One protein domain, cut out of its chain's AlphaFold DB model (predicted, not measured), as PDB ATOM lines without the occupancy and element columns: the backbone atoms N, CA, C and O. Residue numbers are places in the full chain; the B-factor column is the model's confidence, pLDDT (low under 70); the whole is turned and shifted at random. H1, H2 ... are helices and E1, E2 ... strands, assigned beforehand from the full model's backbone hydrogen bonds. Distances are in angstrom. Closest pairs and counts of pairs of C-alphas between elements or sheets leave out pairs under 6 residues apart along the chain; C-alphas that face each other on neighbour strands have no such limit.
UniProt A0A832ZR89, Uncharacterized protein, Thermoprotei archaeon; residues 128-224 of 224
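Overview. This is residues 128 to 224 of the 224 residues of an uncharacterized protein of Thermoprotei archaeon (UniProt A0A832ZR89). A long, narrow, twisted sheet of three strands makes one limb of a rough L, and two helices packed on each other at one end of that sheet make the other. The helices reach the sheet with one end each, residues 166 to 170 of H1 and 204 to 208 of H2, and the rest of H1 points away from it. The printed part has 97 residues, with E1, E2, H1, H2 and E3 in that order along it; the sheet's order is E1 - E2 - E3, all antiparallel, and the class is mixed, helices and strands. The whole is loose, with a radius of gyration of the C-alphas of 16.1 A, and flat, spanning 53 by 38 by 20 A.

Arrangement. E1, residues 131 to 142, and E2, residues 145 to 157, form an antiparallel hairpin at 168 degrees, with N 136 and O 151 within hydrogen-bond range at 2.8 A. E1 bends by 53 degrees at residue 139. H1, residues 166 to 183, only grazes the sheet; the closest C-alphas of E2 and H1 are those of Thr 157 and Val 166, 4.9 A apart. H2, residues 200 to 208, touches residues 173 to 181 of H1 alone, opposite ways at a steep tilt of 45 degrees; their closest C-alphas, of Ala 177 and Glu 206, are 5.3 A apart. H2 also only grazes the sheet. E3, residues 214 to 221, is antiparallel to the inner strand E2 at 158 degrees, with N 217 and O 150 at 2.9 A. In H1 and H2 every O i to N i+4 pair is within hydrogen-bond range.

Along the chain. E1 begins at C-alpha 131 (198.041, 177.708, 109.109) and is 32.5 A long; E2 is 36.4 A. H1, 25.5 A, begins at C-alpha 166 (204.099, 179.575, 110.061); H2 is 12.6 A. E3, 22.6 A, ends at C-alpha 221 (194.731, 146.892, 111.538).

Size, cuts and confidence. The C-alphas farthest apart, of Glu 161 and Leu 224, are 53.1 A apart. The printed part has no cut; the link H1 to H2, residues 184 to 199, is long. Residues 223 to 224 have pLDDT under 70.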
ATOM      1  N   PRO A 128     201.113 185.732 107.988       91.69
ATOM      2  CA  PRO A 128     201.119 185.213 109.355       91.69
ATOM      3  C   PRO A 128     199.833 184.489 109.771       91.69
ATOM      4  O   PRO A 128     199.844 183.747 110.754       91.69
ATOM      5  N   LYS A 129     198.729 184.664 109.037       91.56
ATOM      6  CA  LYS A 129     197.457 183.945 109.235       91.56
ATOM      7  C   LYS A 129     197.420 182.575 108.561       91.56
ATOM      8  O   LYS A 129     196.448 181.838 108.724       91.56
ATOM      9  N   THR A 130     198.456 182.239 107.798       91.81
ATOM     10  CA  THR A 130     198.613 180.931 107.171       91.81
ATOM     11  C   THR A 130     198.768 179.871 108.248       91.81
ATOM     12  O   THR A 130     199.682 179.940 109.072       91.81
ATOM     13  N   TYR A 131     197.915 178.850 108.208       94.81
ATOM     14  CA  TYR A 131     198.041 177.708 109.109       94.81
ATOM     15  C   TYR A 131     198.940 176.644 108.512       94.81
ATOM     16  O   TYR A 131     198.868 176.394 107.313       94.81
ATOM     17  N   GLY A 132     199.722 175.981 109.359       95.50
ATOM     18  CA  GLY A 132     200.575 174.867 108.989       95.50
ATOM     19  C   GLY A 132     200.556 173.717 109.993       95.50
ATOM     20  O   GLY A 132     200.326 173.913 111.188       95.50
ATOM     21  N   ALA A 133     200.781 172.500 109.498       97.44
ATOM     22  CA  ALA A 133     200.903 171.296 110.316       97.44
ATOM     23  C   ALA A 133     201.882 170.288 109.700       97.44
ATOM     24  O   ALA A 133     202.002 170.183 108.475       97.44
ATOM     25  N   LEU A 134     202.533 169.509 110.564       97.50
ATOM     26  CA  LEU A 134     203.360 168.362 110.187       97.50
ATOM     27  C   LEU A 134     202.633 167.079 110.579       97.50
ATOM     28  O   LEU A 134     202.243 166.922 111.734       97.50
ATOM     29  N   LYS A 135     202.488 166.149 109.635       97.94
ATOM     30  CA  LYS A 135     201.906 164.827 109.868       97.94
ATOM     31  C   LYS A 135     202.966 163.753 109.639       97.94
ATOM     32  O   LYS A 135     203.608 163.738 108.595       97.94
ATOM     33  N   VAL A 136     203.110 162.837 110.591       97.56
ATOM     34  CA  VAL A 136     204.002 161.675 110.510       97.56
ATOM     35  C   VAL A 136     203.177 160.414 110.713       97.56
ATOM     36  O   VAL A 136     202.496 160.280 111.726       97.56
ATOM     37  N   GLU A 137     203.251 159.477 109.769       97.50
ATOM     38  CA  GLU A 137     202.641 158.153 109.896       97.50
ATOM     39  C   GLU A 137     203.727 157.082 110.028       97.50
ATOM     40  O   GLU A 137     204.514 156.859 109.108       97.50
ATOM     41  N   ALA A 138     203.741 156.381 111.157       97.00
ATOM     42  CA  ALA A 138     204.578 155.212 111.383       97.00
ATOM     43  C   ALA A 138     203.721 153.949 111.275       97.00
ATOM     44  O   ALA A 138     202.761 153.766 112.024       97.00
ATOM     45  N   ARG A 139     204.065 153.065 110.336       96.94
ATOM     46  CA  ARG A 139     203.351 151.805 110.093       96.94
ATOM     47  C   ARG A 139     204.257 150.638 110.454       96.94
ATOM     48  O   ARG A 139     205.383 150.563 109.968       96.94
ATOM     49  N   GLY A 140     203.775 149.722 111.286       95.88
ATOM     50  CA  GLY A 140     204.588 148.605 111.758       95.88
ATOM     51  C   GLY A 140     203.799 147.584 112.564       95.88
ATOM     52  O   GLY A 140     202.586 147.447 112.396       95.88
ATOM     53  N   VAL A 141     204.502 146.856 113.430       94.56
ATOM     54  CA  VAL A 141     203.911 145.890 114.362       94.56
ATOM     55  C   VAL A 141     204.106 146.396 115.787       94.56
ATOM     56  O   VAL A 141     205.235 146.658 116.197       94.56
ATOM     57  N   LYS A 142     203.014 146.507 116.544       94.19
ATOM     58  CA  LYS A 142     203.007 146.864 117.969       94.19
ATOM     59  C   LYS A 142     202.224 145.784 118.705       94.19
ATOM     60  O   LYS A 142     201.108 145.472 118.310       94.19
ATOM     61  N   GLU A 143     202.831 145.169 119.720       94.50
ATOM     62  CA  GLU A 143     202.196 144.096 120.513       94.50
ATOM     63  C   GLU A 143     201.676 142.911 119.666       94.50
ATOM     64  O   GLU A 143     200.684 142.275 119.998       94.50
ATOM     65  N   GLY A 144     202.355 142.605 118.552       94.62
ATOM     66  CA  GLY A 144     201.978 141.515 117.642       94.62
ATOM     67  C   GLY A 144     200.889 141.866 116.619       94.62
ATOM     68  O   GLY A 144     200.617 141.058 115.732       94.62
ATOM     69  N   GLU A 145     200.312 143.067 116.675       94.44
ATOM     70  CA  GLU A 145     199.293 143.540 115.735       94.44
ATOM     71  C   GLU A 145     199.877 144.556 114.749       94.44
ATOM     72  O   GLU A 145     200.771 145.338 115.085       94.44
ATOM     73  N   LYS A 146     199.370 144.557 113.511       96.25
ATOM     74  CA  LYS A 146     199.691 145.615 112.548       96.25
ATOM     75  C   LYS A 146     199.061 146.917 113.033       96.25
ATOM     76  O   LYS A 146     197.850 146.970 113.226       96.25
ATOM     77  N   THR A 147     199.862 147.965 113.162       97.00
ATOM     78  CA  THR A 147     199.433 149.240 113.745       97.00
ATOM     79  C   THR A 147     199.966 150.410 112.931       97.00
ATOM     80  O   THR A 147     201.100 150.380 112.444       97.00
ATOM     81  N   ILE A 148     199.141 151.446 112.793       97.50
ATOM     82  CA  ILE A 148     199.527 152.762 112.288       97.50
ATOM     83  C   ILE A 148     199.463 153.740 113.457       97.50
ATOM     84  O   ILE A 148     198.415 153.881 114.086       97.50
ATOM     85  N   LEU A 149     200.574 154.412 113.738       97.50
ATOM     86  CA  LEU A 149     200.629 155.561 114.635       97.50
ATOM     87  C   LEU A 149     200.740 156.820 113.786       97.50
ATOM     88  O   LEU A 149     201.658 156.947 112.977       97.50
ATOM     89  N   THR A 150     199.796 157.734 113.962       98.00
ATOM     90  CA  THR A 150     199.792 159.031 113.289       98.00
ATOM     91  C   THR A 150     200.026 160.120 114.317       98.00
ATOM     92  O   THR A 150     199.237 160.262 115.250       98.00
ATOM     93  N   TYR A 151     201.077 160.907 114.119       97.56
ATOM     94  CA  TYR A 151     201.353 162.110 114.892       97.56
ATOM     95  C   TYR A 151     201.085 163.332 114.026       97.56
ATOM     96  O   TYR A 151     201.559 163.401 112.892       97.56
ATOM     97  N   ILE A 152     200.341 164.298 114.555       98.06
ATOM     98  CA  ILE A 152     200.133 165.597 113.918       98.06
ATOM     99  C   ILE A 152     200.606 166.682 114.878       98.06
ATOM    100  O   ILE A 152     200.113 166.779 116.001       98.06
ATOM    101  N   LEU A 153     201.572 167.483 114.434       97.50
ATOM    102  CA  LEU A 153     202.059 168.662 115.139       97.50
ATOM    103  C   LEU A 153     201.398 169.900 114.524       97.50
ATOM    104  O   LEU A 153     201.484 170.109 113.312       97.50
ATOM    105  N   GLY A 154     200.751 170.710 115.360       95.94
ATOM    106  CA  GLY A 154     199.836 171.770 114.933       95.94
ATOM    107  C   GLY A 154     198.378 171.282 114.841       95.94
ATOM    108  O   GLY A 154     198.047 170.255 115.443       95.94
ATOM    109  N   PRO A 155     197.491 171.986 114.114       95.88
ATOM    110  CA  PRO A 155     197.749 173.198 113.337       95.88
ATOM    111  C   PRO A 155     198.308 174.347 114.171       95.88
ATOM    112  O   PRO A 155     197.967 174.519 115.338       95.88
ATOM    113  N   THR A 156     199.191 175.132 113.573       96.25
ATOM    114  CA  THR A 156     199.732 176.364 114.150       96.25
ATOM    115  C   THR A 156     199.761 177.441 113.075       96.25
ATOM    116  O   THR A 156     199.600 177.125 111.901       96.25
ATOM    117  N   THR A 157     199.919 178.699 113.460       95.62
ATOM    118  CA  THR A 157     199.937 179.839 112.537       95.62
ATOM    119  C   THR A 157     201.207 180.654 112.755       95.62
ATOM    120  O   THR A 157     201.995 180.364 113.661       95.62
ATOM    121  N   GLY A 158     201.433 181.644 111.901       95.25
ATOM    122  CA  GLY A 158     202.473 182.643 112.102       95.25
ATOM    123  C   GLY A 158     202.269 183.517 113.348       95.25
ATOM    124  O   GLY A 158     201.325 183.354 114.120       95.25
ATOM    125  N   ILE A 159     203.184 184.462 113.550       95.75
ATOM    126  CA  ILE A 159     203.143 185.457 114.626       95.75
ATOM    127  C   ILE A 159     203.127 186.836 113.976       95.75
ATOM    128  O   ILE A 159     204.119 187.273 113.384       95.75
ATOM    129  N   GLU A 160     201.982 187.509 114.076       94.19
ATOM    130  CA  GLU A 160     201.729 188.798 113.426       94.19
ATOM    131  C   GLU A 160     202.652 189.892 113.976       94.19
ATOM    132  O   GLU A 160     203.231 190.650 113.202       94.19
ATOM    133  N   GLU A 161     202.910 189.912 115.291       95.94
ATOM    134  CA  GLU A 161     203.802 190.898 115.916       95.94
ATOM    135  C   GLU A 161     205.251 190.793 115.420       95.94
ATOM    136  O   GLU A 161     206.025 191.743 115.548       95.94
ATOM    137  N   TRP A 162     205.638 189.633 114.884       93.69
ATOM    138  CA  TRP A 162     206.974 189.383 114.337       93.69
ATOM    139  C   TRP A 162     207.012 189.495 112.814       93.69
ATOM    140  O   TRP A 162     208.090 189.353 112.236       93.69
ATOM    141  N   ASN A 163     205.862 189.727 112.170       91.38
ATOM    142  CA  ASN A 163     205.689 189.600 110.726       91.38
ATOM    143  C   ASN A 163     206.294 188.282 110.204       91.38
ATOM    144  O   ASN A 163     207.106 188.273 109.277       91.38
ATOM    145  N   ALA A 164     205.972 187.175 110.880       93.19
ATOM    146  CA  ALA A 164     206.558 185.868 110.617       93.19
ATOM    147  C   ALA A 164     205.468 184.842 110.306       93.19
ATOM    148  O   ALA A 164     204.621 184.568 111.152       93.19
ATOM    149  N   GLY A 165     205.523 184.242 109.119       94.38
ATOM    150  CA  GLY A 165     204.655 183.132 108.739       94.38
ATOM    151  C   GLY A 165     204.947 181.831 109.494       94.38
ATOM    152  O   GLY A 165     205.949 181.691 110.210       94.38
ATOM    153  N   VAL A 166     204.046 180.857 109.346       94.75
ATOM    154  CA  VAL A 166     204.099 179.575 110.061       94.75
ATOM    155  C   VAL A 166     205.380 178.780 109.790       94.75
ATOM    156  O   VAL A 166     205.906 178.138 110.705       94.75
ATOM    157  N   THR A 167     205.943 178.853 108.584       93.31
ATOM    158  CA  THR A 167     207.191 178.172 108.218       93.31
ATOM    159  C   THR A 167     208.365 178.728 109.021       93.31
ATOM    160  O   THR A 167     209.160 177.970 109.588       93.31
ATOM    161  N   ALA A 168     208.452 180.054 109.154       94.31
ATOM    162  CA  ALA A 168     209.485 180.705 109.960       94.31
ATOM    163  C   ALA A 168     209.329 180.376 111.455       94.31
ATOM    164  O   ALA A 168     210.307 180.022 112.122       94.31
ATOM    165  N   VAL A 169     208.099 180.444 111.973       96.06
ATOM    166  CA  VAL A 169     207.788 180.184 113.388       96.06
ATOM    167  C   VAL A 169     208.108 178.740 113.775       96.06
ATOM    168  O   VAL A 169     208.824 178.503 114.749       96.06
ATOM    169  N   THR A 170     207.636 177.763 112.999       96.00
ATOM    170  CA  THR A 170     207.861 176.335 113.283       96.00
ATOM    171  C   THR A 170     209.334 175.950 113.167       96.00
ATOM    172  O   THR A 170     209.844 175.240 114.038       96.00
ATOM    173  N   THR A 171     210.053 176.497 112.179       95.25
ATOM    174  CA  THR A 171     211.512 176.334 112.050       95.25
ATOM    175  C   THR A 171     212.238 176.877 113.281       95.25
ATOM    176  O   THR A 171     213.071 176.185 113.875       95.25
ATOM    177  N   ALA A 172     211.901 178.095 113.716       96.88
ATOM    178  CA  ALA A 172     212.508 178.715 114.890       96.88
ATOM    179  C   ALA A 172     212.209 177.925 116.174       96.88
ATOM    180  O   ALA A 172     213.105 177.690 116.986       96.88
ATOM    181  N   TYR A 173     210.972 177.465 116.360       97.31
ATOM    182  CA  TYR A 173     210.586 176.669 117.526       97.31
ATOM    183  C   TYR A 173     211.300 175.319 117.571       97.31
ATOM    184  O   TYR A 173     211.791 174.940 118.637       97.31
ATOM    185  N   GLY A 174     211.431 174.641 116.426       96.94
ATOM    186  CA  GLY A 174     212.248 173.436 116.287       96.94
ATOM    187  C   GLY A 174     213.707 173.692 116.663       96.94
ATOM    188  O   GLY A 174     214.248 173.004 117.528       96.94
ATOM    189  N   ALA A 175     214.323 174.732 116.097       97.50
ATOM    190  CA  ALA A 175     215.711 175.090 116.388       97.50
ATOM    191  C   ALA A 175     215.941 175.401 117.877       97.50
ATOM    192  O   ALA A 175     216.904 174.922 118.477       97.50
ATOM    193  N   VAL A 176     215.039 176.157 118.511       97.50
ATOM    194  CA  VAL A 176     215.148 176.493 119.937       97.50
ATOM    195  C   VAL A 176     214.921 175.264 120.825       97.50
ATOM    196  O   VAL A 176     215.614 175.108 121.834       97.50
ATOM    197  N   ALA A 177     213.979 174.382 120.480       97.44
ATOM    198  CA  ALA A 177     213.785 173.118 121.192       97.44
ATOM    199  C   ALA A 177     215.040 172.233 121.100       97.44
ATOM    200  O   ALA A 177     215.507 171.728 122.124       97.44
ATOM    201  N   GLY A 178     215.642 172.138 119.913       96.81
ATOM    202  CA  GLY A 178     216.902 171.432 119.696       96.81
ATOM    203  C   GLY A 178     218.067 172.019 120.481       96.81
ATOM    204  O   GLY A 178     218.765 171.280 121.171       96.81
ATOM    205  N   LEU A 179     218.226 173.345 120.479       97.00
ATOM    206  CA  LEU A 179     219.242 174.033 121.279       97.00
ATOM    207  C   LEU A 179     219.081 173.736 122.776       97.00
ATOM    208  O   LEU A 179     220.060 173.448 123.460       97.00
ATOM    209  N   LYS A 180     217.851 173.756 123.298       96.81
ATOM    210  CA  LYS A 180     217.604 173.388 124.697       96.81
ATOM    211  C   LYS A 180     217.948 171.933 124.979       96.81
ATOM    212  O   LYS A 180     218.525 171.648 126.025       96.81
ATOM    213  N   CYS A 181     217.615 171.016 124.077       96.94
ATOM    214  CA  CYS A 181     217.981 169.611 124.229       96.94
ATOM    215  C   CYS A 181     219.505 169.417 124.201       96.94
ATOM    216  O   CYS A 181     220.038 168.655 125.003       96.94
ATOM    217  N   LEU A 182     220.210 170.165 123.351       95.62
ATOM    218  CA  LEU A 182     221.669 170.170 123.275       95.62
ATOM    219  C   LEU A 182     222.320 170.675 124.570       95.62
ATOM    220  O   LEU A 182     223.219 170.020 125.085       95.62
ATOM    221  N   VAL A 183     221.845 171.796 125.125       96.00
ATOM    222  CA  VAL A 183     222.357 172.358 126.395       96.00
ATOM    223  C   VAL A 183     222.120 171.415 127.576       96.00
ATOM    224  O   VAL A 183     222.920 171.384 128.504       96.00
ATOM    225  N   ASN A 184     221.049 170.620 127.537       95.94
ATOM    226  CA  ASN A 184     220.770 169.584 128.535       95.94
ATOM    227  C   ASN A 184     221.468 168.243 128.232       95.94
ATOM    228  O   ASN A 184     221.089 167.225 128.804       95.94
ATOM    229  N   GLU A 185     222.447 168.230 127.320       96.06
ATOM    230  CA  GLU A 185     223.258 167.057 126.964       96.06
ATOM    231  C   GLU A 185     222.431 165.835 126.514       96.06
ATOM    232  O   GLU A 185     222.811 164.682 126.719       96.06
ATOM    233  N   LEU A 186     221.284 166.069 125.862       96.44
ATOM    234  CA  LEU A 186     220.393 164.993 125.400       96.44
ATOM    235  C   LEU A 186     220.835 164.348 124.083       96.44
ATOM    236  O   LEU A 186     220.221 163.373 123.647       96.44
ATOM    237  N   PHE A 187     221.882 164.877 123.454       95.25
ATOM    238  CA  PHE A 187     222.457 164.338 122.230       95.25
ATOM    239  C   PHE A 187     223.773 163.606 122.502       95.25
ATOM    240  O   PHE A 187     224.603 164.092 123.276       95.25
ATOM    241  N   PRO A 188     224.023 162.487 121.804       92.88
ATOM    242  CA  PRO A 188     225.367 161.959 121.626       92.88
ATOM    243  C   PRO A 188     226.358 163.043 121.174       92.88
ATOM    244  O   PRO A 188     226.033 163.888 120.334       92.88
ATOM    245  N   ARG A 189     227.588 162.994 121.703       92.25
ATOM    246  CA  ARG A 189     228.677 163.884 121.270       92.25
ATOM    247  C   ARG A 189     229.012 163.642 119.797       92.25
ATOM    248  O   ARG A 189     229.235 162.502 119.403       92.25
ATOM    249  N   GLY A 190     229.146 164.721 119.029       93.06
ATOM    250  CA  GLY A 190     229.508 164.681 117.612       93.06
ATOM    251  C   GLY A 190     228.485 165.399 116.734       93.06
ATOM    252  O   GLY A 190     227.750 166.264 117.208       93.06
ATOM    253  N   VAL A 191     228.468 165.048 115.447       93.44
ATOM    254  CA  VAL A 191     227.443 165.497 114.496       93.44
ATOM    255  C   VAL A 191     226.309 164.484 114.533       93.44
ATOM    256  O   VAL A 191     226.466 163.362 114.057       93.44
ATOM    257  N   THR A 192     225.187 164.883 115.122       93.44
ATOM    258  CA  THR A 192     224.088 163.972 115.438       93.44
ATOM    259  C   THR A 192     222.784 164.505 114.843       93.44
ATOM    260  O   THR A 192     222.436 165.656 115.116       93.44
ATOM    261  N   PRO A 193     222.056 163.709 114.039       95.62
ATOM    262  CA  PRO A 193     220.747 164.102 113.540       95.62
ATOM    263  C   PRO A 193     219.685 164.015 114.658       95.62
ATOM    264  O   PRO A 193     219.876 163.292 115.644       95.62
ATOM    265  N   PRO A 194     218.581 164.777 114.554       94.81
ATOM    266  CA  PRO A 194     217.639 164.979 115.658       94.81
ATOM    267  C   PRO A 194     216.978 163.687 116.157       94.81
ATOM    268  O   PRO A 194     216.686 163.575 117.346       94.81
ATOM    269  N   GLU A 195     216.786 162.691 115.293       94.94
ATOM    270  CA  GLU A 195     216.163 161.410 115.640       94.94
ATOM    271  C   GLU A 195     217.011 160.521 116.565       94.94
ATOM    272  O   GLU A 195     216.498 159.542 117.100       94.94
ATOM    273  N   LEU A 196     218.289 160.854 116.785       95.75
ATOM    274  CA  LEU A 196     219.171 160.154 117.731       95.75
ATOM    275  C   LEU A 196     219.209 160.806 119.126       95.75
ATOM    276  O   LEU A 196     220.086 160.492 119.933       95.75
ATOM    277  N   ILE A 197     218.288 161.725 119.421       96.00
ATOM    278  CA  ILE A 197     218.117 162.272 120.770       96.00
ATOM    279  C   ILE A 197     217.771 161.159 121.777       96.00
ATOM    280  O   ILE A 197     216.944 160.291 121.508       96.00
ATOM    281  N   ASN A 198     218.369 161.209 122.970       94.50
ATOM    282  CA  ASN A 198     218.151 160.198 124.013       94.50
ATOM    283  C   ASN A 198     216.728 160.232 124.602       94.50
ATOM    284  O   ASN A 198     216.191 159.195 124.982       94.50
ATOM    285  N   ASP A 199     216.132 161.423 124.703       95.69
ATOM    286  CA  ASP A 199     214.775 161.636 125.218       95.69
ATOM    287  C   ASP A 199     214.001 162.592 124.285       95.69
ATOM    288  O   ASP A 199     214.020 163.814 124.487       95.69
ATOM    289  N   PRO A 200     213.322 162.067 123.244       94.00
ATOM    290  CA  PRO A 200     212.586 162.889 122.281       94.00
ATOM    291  C   PRO A 200     211.420 163.650 122.921       94.00
ATOM    292  O   PRO A 200     211.036 164.715 122.431       94.00
ATOM    293  N   MET A 201     210.893 163.178 124.059       95.38
ATOM    294  CA  MET A 201     209.804 163.864 124.754       95.38
ATOM    295  C   MET A 201     210.242 165.225 125.287       95.38
ATOM    296  O   MET A 201     209.421 166.134 125.378       95.38
ATOM    297  N   LYS A 202     211.526 165.426 125.606       96.38
ATOM    298  CA  LYS A 202     212.039 166.749 126.008       96.38
ATOM    299  C   LYS A 202     211.931 167.762 124.876       96.38
ATOM    300  O   LYS A 202     211.534 168.897 125.134       96.38
ATOM    301  N   TRP A 203     212.214 167.343 123.643       96.69
ATOM    302  CA  TRP A 203     212.049 168.196 122.469       96.69
ATOM    303  C   TRP A 203     210.570 168.511 122.245       96.69
ATOM    304  O   TRP A 203     210.196 169.681 122.164       96.69
ATOM    305  N   LEU A 204     209.712 167.487 122.216       96.00
ATOM    306  CA  LEU A 204     208.271 167.663 122.014       96.00
ATOM    307  C   LEU A 204     207.640 168.559 123.089       96.00
ATOM    308  O   LEU A 204     206.876 169.465 122.768       96.00
ATOM    309  N   ASN A 205     208.030 168.398 124.355       96.50
ATOM    310  CA  ASN A 205     207.570 169.253 125.449       96.50
ATOM    311  C   ASN A 205     207.987 170.720 125.273       96.50
ATOM    312  O   ASN A 205     207.251 171.620 125.672       96.50
ATOM    313  N   GLU A 206     209.156 170.996 124.689       97.19
ATOM    314  CA  GLU A 206     209.544 172.370 124.360       97.19
ATOM    315  C   GLU A 206     208.679 172.959 123.238       97.19
ATOM    316  O   GLU A 206     208.354 174.147 123.299       97.19
ATOM    317  N   LEU A 207     208.244 172.157 122.266       97.12
ATOM    318  CA  LEU A 207     207.282 172.603 121.252       97.12
ATOM    319  C   LEU A 207     205.904 172.885 121.873       97.12
ATOM    320  O   LEU A 207     205.336 173.950 121.633       97.12
ATOM    321  N   VAL A 208     205.416 172.005 122.754       97.31
ATOM    322  CA  VAL A 208     204.136 172.185 123.470       97.31
ATOM    323  C   VAL A 208     204.130 173.462 124.310       97.31
ATOM    324  O   VAL A 208     203.174 174.231 124.259       97.31
ATOM    325  N   LYS A 209     205.223 173.761 125.028       96.88
ATOM    326  CA  LYS A 209     205.369 175.023 125.784       96.88
ATOM    327  C   LYS A 209     205.266 176.278 124.911       96.88
ATOM    328  O   LYS A 209     205.017 177.354 125.442       96.88
ATOM    329  N   ARG A 210     205.497 176.152 123.603       95.31
ATOM    330  CA  ARG A 210     205.414 177.235 122.609       95.31
ATOM    331  C   ARG A 210     204.098 177.220 121.828       95.31
ATOM    332  O   ARG A 210     203.980 177.915 120.828       95.31
ATOM    333  N   GLY A 211     203.118 176.440 122.286       94.94
ATOM    334  CA  GLY A 211     201.781 176.396 121.703       94.94
ATOM    335  C   GLY A 211     201.629 175.440 120.519       94.94
ATOM    336  O   GLY A 211     200.584 175.460 119.876       94.94
ATOM    337  N   ILE A 212     202.619 174.590 120.226       96.69
ATOM    338  CA  ILE A 212     202.462 173.543 119.208       96.69
ATOM    339  C   ILE A 212     201.719 172.359 119.826       96.69
ATOM    340  O   ILE A 212     202.269 171.636 120.660       96.69
ATOM    341  N   SER A 213     200.467 172.151 119.421       95.69
ATOM    342  CA  SER A 213     199.697 170.966 119.799       95.69
ATOM    343  C   SER A 213     200.277 169.702 119.173       95.69
ATOM    344  O   SER A 213     200.808 169.736 118.064       95.69
ATOM    345  N   ILE A 214     200.135 168.576 119.874       96.12
ATOM    346  CA  ILE A 214     200.496 167.250 119.373       96.12
ATOM    347  C   ILE A 214     199.259 166.368 119.488       96.12
ATOM    348  O   ILE A 214     198.743 166.155 120.584       96.12
ATOM    349  N   MET A 215     198.781 165.872 118.354       96.12
ATOM    350  CA  MET A 215     197.718 164.879 118.270       96.12
ATOM    351  C   MET A 215     198.336 163.526 117.929       96.12
ATOM    352  O   MET A 215     199.128 163.428 116.993       96.12
ATOM    353  N   GLU A 216     197.952 162.490 118.669       96.31
ATOM    354  CA  GLU A 216     198.326 161.102 118.406       96.31
ATOM    355  C   GLU A 216     197.069 160.291 118.094       96.31
ATOM    356  O   GLU A 216     196.076 160.354 118.821       96.31
ATOM    357  N   VAL A 217     197.113 159.525 117.006       96.06
ATOM    358  CA  VAL A 217     196.048 158.603 116.606       96.06
ATOM    359  C   VAL A 217     196.659 157.225 116.378       96.06
ATOM    360  O   VAL A 217     197.506 157.052 115.503       96.06
ATOM    361  N   GLU A 218     196.208 156.237 117.151       96.56
ATOM    362  CA  GLU A 218     196.562 154.827 116.965       96.56
ATOM    363  C   GLU A 218     195.441 154.094 116.223       96.56
ATOM    364  O   GLU A 218     194.285 154.094 116.649       96.56
ATOM    365  N   GLN A 219     195.794 153.418 115.132       95.38
ATOM    366  CA  GLN A 219     194.894 152.547 114.385       95.38
ATOM    367  C   GLN A 219     195.460 151.127 114.332       95.38
ATOM    368  O   GLN A 219     196.482 150.873 113.694       95.38
ATOM    369  N   ARG A 220     194.758 150.181 114.962       93.19
ATOM    370  CA  ARG A 220     195.059 148.745 114.876       93.19
ATOM    371  C   ARG A 220     194.390 148.149 113.640       93.19
ATOM    372  O   ARG A 220     193.170 148.216 113.489       93.19
ATOM    373  N   ILE A 221     195.188 147.567 112.753       88.75
ATOM    374  CA  ILE A 221     194.731 146.892 111.538       88.75
ATOM    375  C   ILE A 221     194.491 145.424 111.882       88.75
ATOM    376  O   ILE A 221     195.426 144.623 111.959       88.75
ATOM    377  N   LYS A 222     193.224 145.059 112.077       77.75
ATOM    378  CA  LYS A 222     192.840 143.653 112.225       77.75
ATOM    379  C   LYS A 222     192.908 142.960 110.857       77.75
ATOM    380  O   LYS A 222     192.421 143.537 109.883       77.75
ATOM    381  N   PRO A 223     193.504 141.758 110.753       67.62
ATOM    382  CA  PRO A 223     193.343 140.930 109.564       67.62
ATOM    383  C   PRO A 223     191.850 140.668 109.329       67.62
ATOM    384  O   PRO A 223     191.120 140.439 110.297       67.62
ATOM    385  N   LEU A 224     191.418 140.751 108.068       53.78
ATOM    386  CA  LEU A 224     190.106 140.259 107.633       53.78
ATOM    387  C   LEU A 224     190.033 138.735 107.769       53.78
ATOM    388  O   LEU A 224     191.076 138.085 107.521       53.78
TER     389      LEU A 224